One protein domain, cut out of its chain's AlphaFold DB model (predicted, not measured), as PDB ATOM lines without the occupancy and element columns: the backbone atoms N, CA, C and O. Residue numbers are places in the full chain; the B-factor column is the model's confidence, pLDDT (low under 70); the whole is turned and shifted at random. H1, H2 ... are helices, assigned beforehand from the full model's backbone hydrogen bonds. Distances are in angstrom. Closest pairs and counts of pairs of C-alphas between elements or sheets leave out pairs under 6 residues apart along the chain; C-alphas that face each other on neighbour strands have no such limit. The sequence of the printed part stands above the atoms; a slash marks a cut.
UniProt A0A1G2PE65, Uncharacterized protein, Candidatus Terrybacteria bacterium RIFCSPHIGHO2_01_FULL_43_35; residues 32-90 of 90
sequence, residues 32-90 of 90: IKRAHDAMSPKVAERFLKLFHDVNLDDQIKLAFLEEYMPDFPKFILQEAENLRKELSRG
ATOM      1  N   ILE A  32      13.371   6.917  76.727       89.12
ATOM      2  CA  ILE A  32      12.234   6.854  77.659       89.12
ATOM      3  C   ILE A  32      11.513   8.197  77.724       89.12
ATOM      4  O   ILE A  32      10.288   8.242  77.620       89.12
ATOM      5  N   LYS A  33      12.255   9.304  77.837       90.38
ATOM      6  CA  LYS A  33      11.664  10.645  77.825       90.38
ATOM      7  C   LYS A  33      10.894  10.898  76.529       90.38
ATOM      8  O   LYS A  33       9.754  11.348  76.566       90.38
ATOM      9  N   ARG A  34      11.495  10.584  75.381       91.38
ATOM     10  CA  ARG A  34      10.851  10.738  74.070       91.38
ATOM     11  C   ARG A  34       9.601   9.865  73.943       91.38
ATOM     12  O   ARG A  34       8.601  10.317  73.395       91.38
ATOM     13  N   ALA A  35       9.648   8.641  74.465       90.06
ATOM     14  CA  ALA A  35       8.501   7.748  74.510       90.06
ATOM     15  C   ALA A  35       7.371   8.352  75.344       90.06
ATOM     16  O   ALA A  35       6.257   8.471  74.850       90.06
ATOM     17  N   HIS A  36       7.679   8.808  76.559       89.88
ATOM     18  CA  HIS A  36       6.736   9.487  77.441       89.88
ATOM     19  C   HIS A  36       6.097  10.716  76.775       89.88
ATOM     20  O   HIS A  36       4.880  10.868  76.821       89.88
ATOM     21  N   ASP A  37       6.888  11.557  76.104       89.62
ATOM     22  CA  ASP A  37       6.395  12.763  75.425       89.62
ATOM     23  C   ASP A  37       5.488  12.444  74.217       89.62
ATOM     24  O   ASP A  37       4.655  13.265  73.831       89.62
ATOM     25  N   ALA A  38       5.629  11.254  73.624       90.00
ATOM     26  CA  ALA A  38       4.801  10.773  72.517       90.00
ATOM     27  C   ALA A  38       3.563   9.969  72.971       90.00
ATOM     28  O   ALA A  38       2.674   9.701  72.160       90.00
ATOM     29  N   MET A  39       3.478   9.585  74.249       90.94
ATOM     30  CA  MET A  39       2.325   8.872  74.803       90.94
ATOM     31  C   MET A  39       1.107   9.791  74.945       90.94
ATOM     32  O   MET A  39       1.208  10.986  75.220       90.94
ATOM     33  N   SER A  40      -0.093   9.210  74.856       91.81
ATOM     34  CA  SER A  40      -1.303   9.922  75.287       91.81
ATOM     35  C   SER A  40      -1.252  10.218  76.797       91.81
ATOM     36  O   SER A  40      -0.701   9.404  77.546       91.81
ATOM     37  N   PRO A  41      -1.894  11.293  77.297       90.81
ATOM     38  CA  PRO A  41      -1.820  11.672  78.713       90.81
ATOM     39  C   PRO A  41      -2.190  10.545  79.691       90.81
ATOM     40  O   PRO A  41      -1.548  10.376  80.723       90.81
ATOM     41  N   LYS A  42      -3.188   9.719  79.341       90.62
ATOM     42  CA  LYS A  42      -3.614   8.573  80.167       90.62
ATOM     43  C   LYS A  42      -2.562   7.463  80.233       90.62
ATOM     44  O   LYS A  42      -2.443   6.791  81.253       90.62
ATOM     45  N   VAL A  43      -1.835   7.235  79.141       91.25
ATOM     46  CA  VAL A  43      -0.773   6.219  79.067       91.25
ATOM     47  C   VAL A  43       0.487   6.733  79.763       91.25
ATOM     48  O   VAL A  43       1.067   5.997  80.554       91.25
ATOM     49  N   ALA A  44       0.834   8.007  79.567       90.44
ATOM     50  CA  ALA A  44       1.956   8.666  80.232       90.44
ATOM     51  C   ALA A  44       1.824   8.640  81.766       90.44
ATOM     52  O   ALA A  44       2.775   8.302  82.467       90.44
ATOM     53  N   GLU A  45       0.627   8.899  82.306       91.31
ATOM     54  CA  GLU A  45       0.390   8.826  83.754       91.31
ATOM     55  C   GLU A  45       0.584   7.400  84.306       91.31
ATOM     56  O   GLU A  45       1.163   7.213  85.379       91.31
ATOM     57  N   ARG A  46       0.126   6.377  83.569       89.25
ATOM     58  CA  ARG A  46       0.346   4.966  83.934       89.25
ATOM     59  C   ARG A  46       1.828   4.605  83.864       89.25
ATOM     60  O   ARG A  46       2.322   3.949  84.776       89.25
ATOM     61  N   PHE A  47       2.523   5.069  82.829       89.62
ATOM     62  CA  PHE A  47       3.956   4.863  82.668       89.62
ATOM     63  C   PHE A  47       4.753   5.475  83.823       89.62
ATOM     64  O   PHE A  47       5.577   4.788  84.412       89.62
ATOM     65  N   LEU A  48       4.464   6.719  84.216       87.19
ATOM     66  CA  LEU A  48       5.136   7.376  85.344       87.19
ATOM     67  C   LEU A  48       4.942   6.616  86.661       87.19
ATOM     68  O   LEU A  48       5.896   6.449  87.419       87.19
ATOM     69  N   LYS A  49       3.727   6.115  86.921       88.69
ATOM     70  CA  LYS A  49       3.443   5.288  88.105       88.69
ATOM     71  C   LYS A  49       4.260   3.994  88.104       88.69
ATOM     72  O   LYS A  49       4.804   3.641  89.142       88.69
ATOM     73  N   LEU A  50       4.374   3.326  86.953       87.62
ATOM     74  CA  LEU A  50       5.197   2.121  86.796       87.62
ATOM     75  C   LEU A  50       6.692   2.425  86.937       87.62
ATOM     76  O   LEU A  50       7.417   1.669  87.571       87.62
ATOM     77  N   PHE A  51       7.157   3.535  86.363       83.62
ATOM     78  CA  PHE A  51       8.570   3.896  86.351       83.62
ATOM     79  C   PHE A  51       9.090   4.269  87.745       83.62
ATOM     80  O   PHE A  51      10.210   3.908  88.100       83.62
ATOM     81  N   HIS A  52       8.267   4.951  88.551       84.56
ATOM     82  CA  HIS A  52       8.600   5.327  89.929       84.56
ATOM     83  C   HIS A  52       8.467   4.179  90.940       84.56
ATOM     84  O   HIS A  52       8.917   4.326  92.078       84.56
ATOM     85  N   ASP A  53       7.862   3.050  90.561       86.25
ATOM     86  CA  ASP A  53       7.804   1.883  91.435       86.25
ATOM     87  C   ASP A  53       9.159   1.161  91.435       86.25
ATOM     88  O   ASP A  53       9.555   0.484  90.482       86.25
ATOM     89  N   VAL A  54       9.896   1.351  92.530       80.38
ATOM     90  CA  VAL A  54      11.215   0.746  92.762       80.38
ATOM     91  C   VAL A  54      11.145  -0.755  93.043       80.38
ATOM     92  O   VAL A  54      12.166  -1.426  92.954       80.38
ATOM     93  N   ASN A  55       9.963  -1.289  93.373       83.50
ATOM     94  CA  ASN A  55       9.772  -2.724  93.602       83.50
ATOM     95  C   ASN A  55       9.420  -3.476  92.313       83.50
ATOM     96  O   ASN A  55       9.338  -4.704  92.319       83.50
ATOM     97  N   LEU A  56       9.165  -2.746  91.224       80.62
ATOM     98  CA  LEU A  56       8.782  -3.315  89.946       80.62
ATOM     99  C   LEU A  56      10.025  -3.611  89.105       80.62
ATOM    100  O   LEU A  56      10.861  -2.729  88.903       80.62
ATOM    101  N   ASP A  57      10.105  -4.837  88.588       85.19
ATOM    102  CA  ASP A  57      11.186  -5.279  87.705       85.19
ATOM    103  C   ASP A  57      11.259  -4.397  86.444       85.19
ATOM    104  O   ASP A  57      10.238  -4.072  85.825       85.19
ATOM    105  N   ASP A  58      12.474  -4.032  86.044       82.06
ATOM    106  CA  ASP A  58      12.732  -3.254  84.835       82.06
ATOM    107  C   ASP A  58      12.231  -3.970  83.571       82.06
ATOM    108  O   ASP A  58      11.801  -3.303  82.628       82.06
ATOM    109  N   GLN A  59      12.160  -5.307  83.564       84.31
ATOM    110  CA  GLN A  59      11.528  -6.067  82.480       84.31
ATOM    111  C   GLN A  59      10.047  -5.716  82.305       84.31
ATOM    112  O   GLN A  59       9.563  -5.633  81.178       84.31
ATOM    113  N   ILE A  60       9.322  -5.458  83.397       85.25
ATOM    114  CA  ILE A  60       7.902  -5.082  83.338       85.25
ATOM    115  C   ILE A  60       7.761  -3.664  82.773       85.25
ATOM    116  O   ILE A  60       6.872  -3.397  81.962       85.25
ATOM    117  N   LYS A  61       8.663  -2.755  83.159       84.62
ATOM    118  CA  LYS A  61       8.699  -1.379  82.639       84.62
ATOM    119  C   LYS A  61       9.011  -1.362  81.140       84.62
ATOM    120  O   LYS A  61       8.385  -0.610  80.395       84.62
ATOM    121  N   LEU A  62       9.936  -2.216  80.698       83.31
ATOM    122  CA  LEU A  62      10.275  -2.394  79.286       83.31
ATOM    123  C   LEU A  62       9.118  -3.014  78.496       83.31
ATOM    124  O   LEU A  62       8.761  -2.479  77.453       83.31
ATOM    125  N   ALA A  63       8.466  -4.056  79.018       86.81
ATOM    126  CA  ALA A  63       7.305  -4.666  78.369       86.81
ATOM    127  C   ALA A  63       6.159  -3.658  78.166       86.81
ATOM    128  O   ALA A  63       5.529  -3.631  77.110       86.81
ATOM    129  N   PHE A  64       5.928  -2.767  79.139       88.69
ATOM    130  CA  PHE A  64       4.966  -1.674  78.978       88.69
ATOM    131  C   PHE A  64       5.358  -0.731  77.830       88.69
ATOM    132  O   PHE A  64       4.504  -0.320  77.044       88.69
ATOM    133  N   LEU A  65       6.639  -0.371  77.722       86.56
ATOM    134  CA  LEU A  65       7.119   0.470  76.625       86.56
ATOM    135  C   LEU A  65       6.948  -0.225  75.273       86.56
ATOM    136  O   LEU A  65       6.510   0.420  74.331       86.56
ATOM    137  N   GLU A  66       7.216  -1.522  75.174       84.81
ATOM    138  CA  GLU A  66       7.030  -2.277  73.932       84.81
ATOM    139  C   GLU A  66       5.554  -2.385  73.518       84.81
ATOM    140  O   GLU A  66       5.237  -2.238  72.337       84.81
ATOM    141  N   GLU A  67       4.641  -2.581  74.475       88.62
ATOM    142  CA  GLU A  67       3.199  -2.691  74.215       88.62
ATOM    143  C   GLU A  67       2.587  -1.350  73.782       88.62
ATOM    144  O   GLU A  67       1.834  -1.284  72.808       88.62
ATOM    145  N   TYR A  68       2.898  -0.268  74.503       87.44
ATOM    146  CA  TYR A  68       2.246   1.030  74.303       87.44
ATOM    147  C   TYR A  68       3.019   1.967  73.370       87.44
ATOM    148  O   TYR A  68       2.431   2.916  72.848       87.44
ATOM    149  N   MET A  69       4.310   1.713  73.150       88.50
ATOM    150  CA  MET A  69       5.194   2.493  72.284       88.50
ATOM    151  C   MET A  69       5.969   1.558  71.342       88.50
ATOM    152  O   MET A  69       7.171   1.361  71.510       88.50
ATOM    153  N   PRO A  70       5.331   1.030  70.281       87.06
ATOM    154  CA  PRO A  70       5.982   0.113  69.338       87.06
ATOM    155  C   PRO A  70       7.187   0.736  68.609       87.06
ATOM    156  O   PRO A  70       8.064   0.029  68.118       87.06
ATOM    157  N   ASP A  71       7.261   2.068  68.553       88.56
ATOM    158  CA  ASP A  71       8.400   2.807  68.002       88.56
ATOM    159  C   ASP A  71       9.548   3.014  69.010       88.56
ATOM    160  O   ASP A  71      10.574   3.598  68.655       88.56
ATOM    161  N   PHE A  72       9.433   2.523  70.247       88.19
ATOM    162  CA  PHE A  72      10.455   2.684  71.284       88.19
ATOM    163  C   PHE A  72      11.850   2.181  70.864       88.19
ATOM    164  O   PHE A  72      12.812   2.939  71.027       88.19
ATOM    165  N   PRO A  73      12.008   1.005  70.217       88.06
ATOM    166  CA  PRO A  73      13.312   0.581  69.704       88.06
ATOM    167  C   PRO A  73      13.913   1.564  68.688       88.06
ATOM    168  O   PRO A  73      15.127   1.764  68.653       88.06
ATOM    169  N   LYS A  74      13.079   2.243  67.884       90.88
ATOM    170  CA  LYS A  74      13.558   3.275  66.951       90.88
ATOM    171  C   LYS A  74      14.065   4.506  67.696       90.88
ATOM    172  O   LYS A  74      15.021   5.126  67.242       90.88
ATOM    173  N   PHE A  75      13.457   4.860  68.828       90.31
ATOM    174  CA  PHE A  75      13.935   5.965  69.661       90.31
ATOM    175  C   PHE A  75      15.308   5.661  70.259       90.31
ATOM    176  O   PHE A  75      16.167   6.534  70.225       90.31
ATOM    177  N   ILE A  76      15.560   4.423  70.697       88.62
ATOM    178  CA  ILE A  76      16.888   3.995  71.167       88.62
ATOM    179  C   ILE A  76      17.948   4.200  70.074       88.62
ATOM    180  O   ILE A  76      18.984   4.814  70.326       88.62
ATOM    181  N   LEU A  77      17.670   3.753  68.844       89.50
ATOM    182  CA  LEU A  77      18.594   3.922  67.715       89.50
ATOM    183  C   LEU A  77      18.830   5.399  67.369       89.50
ATOM    184  O   LEU A  77      19.967   5.811  67.146       89.50
ATOM    185  N   GLN A  78      17.771   6.211  67.355       91.94
ATOM    186  CA  GLN A  78      17.880   7.644  67.068       91.94
ATOM    187  C   GLN A  78      18.694   8.384  68.132       91.94
ATOM    188  O   GLN A  78      19.536   9.210  67.784       91.94
ATOM    189  N   GLU A  79      18.486   8.087  69.415       92.69
ATOM    190  CA  GLU A  79      19.252   8.721  70.490       92.69
ATOM    191  C   GLU A  79      20.718   8.255  70.504       92.69
ATOM    192  O   GLU A  79      21.604   9.063  70.781       92.69
ATOM    193  N   ALA A  80      21.003   7.011  70.100       88.19
ATOM    194  CA  ALA A  80      22.372   6.542  69.880       88.19
ATOM    195  C   ALA A  80      23.073   7.311  68.743       88.19
ATOM    196  O   ALA A  80      24.215   7.755  68.895       88.19
ATOM    197  N   GLU A  81      22.391   7.531  67.614       89.50
ATOM    198  CA  GLU A  81      22.920   8.358  66.525       89.50
ATOM    199  C   GLU A  81      23.112   9.823  66.936       89.50
ATOM    200  O   GLU A  81      24.100  10.446  66.538       89.50
ATOM    201  N   ASN A  82      22.185  10.380  67.719       90.31
ATOM    202  CA  ASN A  82      22.284  11.746  68.228       90.31
ATOM    203  C   ASN A  82      23.497  11.895  69.143       90.31
ATOM    204  O   ASN A  82      24.311  12.788  68.916       90.31
ATOM    205  N   LEU A  83      23.672  10.983  70.103       88.19
ATOM    206  CA  LEU A  83      24.822  10.993  71.003       88.19
ATOM    207  C   LEU A  83      26.136  10.868  70.219       88.19
ATOM    208  O   LEU A  83      27.078  11.621  70.456       88.19
ATOM    209  N   ARG A  84      26.185  10.000  69.202       84.56
ATOM    210  CA  ARG A  84      27.349   9.895  68.309       84.56
ATOM    211  C   ARG A  84      27.644  11.209  67.569       84.56
ATOM    212  O   ARG A  84      28.807  11.589  67.426       84.56
ATOM    213  N   LYS A  85      26.618  11.910  67.077       87.56
ATOM    214  CA  LYS A  85      26.773  13.222  66.414       87.56
ATOM    215  C   LYS A  85      27.218  14.315  67.389       87.56
ATOM    216  O   LYS A  85      27.979  15.188  66.991       87.56
ATOM    217  N   GLU A  86      26.750  14.277  68.634       86.44
ATOM    218  CA  GLU A  86      27.172  15.197  69.697       86.44
ATOM    219  C   GLU A  86      28.663  15.016  70.009       86.44
ATOM    220  O   GLU A  86      29.410  15.991  69.990       86.44
ATOM    221  N   LEU A  87      29.113  13.770  70.187       78.81
ATOM    222  CA  LEU A  87      30.508  13.446  70.511       78.81
ATOM    223  C   LEU A  87      31.493  13.721  69.364       78.81
ATOM    224  O   LEU A  87      32.658  13.997  69.616       78.81
ATOM    225  N   SER A  88      31.045  13.662  68.108       73.62
ATOM    226  CA  SER A  88      31.891  13.925  66.928       73.62
ATOM    227  C   SER A  88      32.001  15.405  66.542       73.62
ATOM    228  O   SER A  88      32.780  15.746  65.655       73.62
ATOM    229  N   ARG A  89      31.213  16.284  67.170       65.88
ATOM    230  CA  ARG A  89      31.281  17.745  66.982       65.88
ATOM    231  C   ARG A  89      32.117  18.455  68.053       65.88
ATOM    232  O   ARG A  89      32.303  19.666  67.929       65.88
ATOM    233  N   GLY A  90      32.524  17.729  69.097       53.34
ATOM    234  CA  GLY A  90      33.346  18.217  70.207       53.34
ATOM    235  C   GLY A  90      34.834  18.237  69.900       53.34
ATOM    236  O   GLY A  90      35.264  17.514  68.974       53.34
TER     237      GLY A  90
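This is residues 32 to 90 of the 90 residues of an uncharacterized protein of Candidatus Terrybacteria bacterium RIFCSPHIGHO2_01_FULL_43_35 (UniProt A0A1G2PE65). Three helices, H1, H2 and H3, stand side by side with their centres in a triangle, each running opposite to the one before it, and make a small body; the longest helix, H4, leaves this body at a steep angle as an arm. H4 begins beside H1, and residues 80 to 90, of which 80 to 87 belong to H4, stick out free. You are reading 59 residues with four named helices in the order H1, H2, H3, H4 and no named strand, class all helix. The whole is loose, with a radius of gyration of the C-alphas of 13.3 A, and elongated, spanning 38 by 24 by 15 A.

Start with H1, residues 32 to 38, and go on to H2, residues 41 to 51: they form a helical hairpin, opposite ways at a shallow tilt of 13 degrees. They only just touch, with 3 pairs of C-alphas within 8 A; the closest C-alphas, those of His 36 and Ala 44, are 5.6 A apart. Next comes H3, residues 58 to 68, which touches H2 in a second helical hairpin, opposite ways at a shallow tilt of 14 degrees; their closest C-alphas, of Phe 51 and Lys 61, are 6.5 A apart. H1 and H3 run the same way at a shallow tilt of 23 degrees and are close but not clearly touching, the C-alphas of Ala 35 and Leu 65 being closest at 7.7 A. Last comes H4, residues 72 to 87, which touches H1 with residues 72 to 75 alone, opposite ways at a steep tilt of 63 degrees; the closest C-alphas, of Ala 35 and Phe 72, are 6.3 A apart. H3 and H4 are close but not clearly touching, with the C-alphas of Glu 66 and Phe 72 closest at 6.6 A, and only just about perpendicular at 72 degrees. H2 and H4 are apart. Among the three touching pairs, two are at a shallow tilt, a mostly aligned packing, but only just. In H1, H2, H3 and H4 every O i to N i+4 pair is within hydrogen-bond range.

Find C-alpha 32 at (12.234, 6.854, 77.659), where H1 begins its 9.9 A. H2 measures 15.1 A and H3 15.5 A from first to last C-alpha. From C-alpha 72 at (10.455, 2.684, 71.284), H4 runs 22.8 A to C-alpha 87 at (30.508, 13.446, 70.511).

The two C-alphas farthest apart, of Asn 55 and Arg 89, are 39.9 A apart. The printed part has no cut; the links H1 to H2 and H3 to H4 are tight, and H2 to H3 is short. The mean pLDDT of the printed part is 86.6, and residues 89 to 90 are under 70.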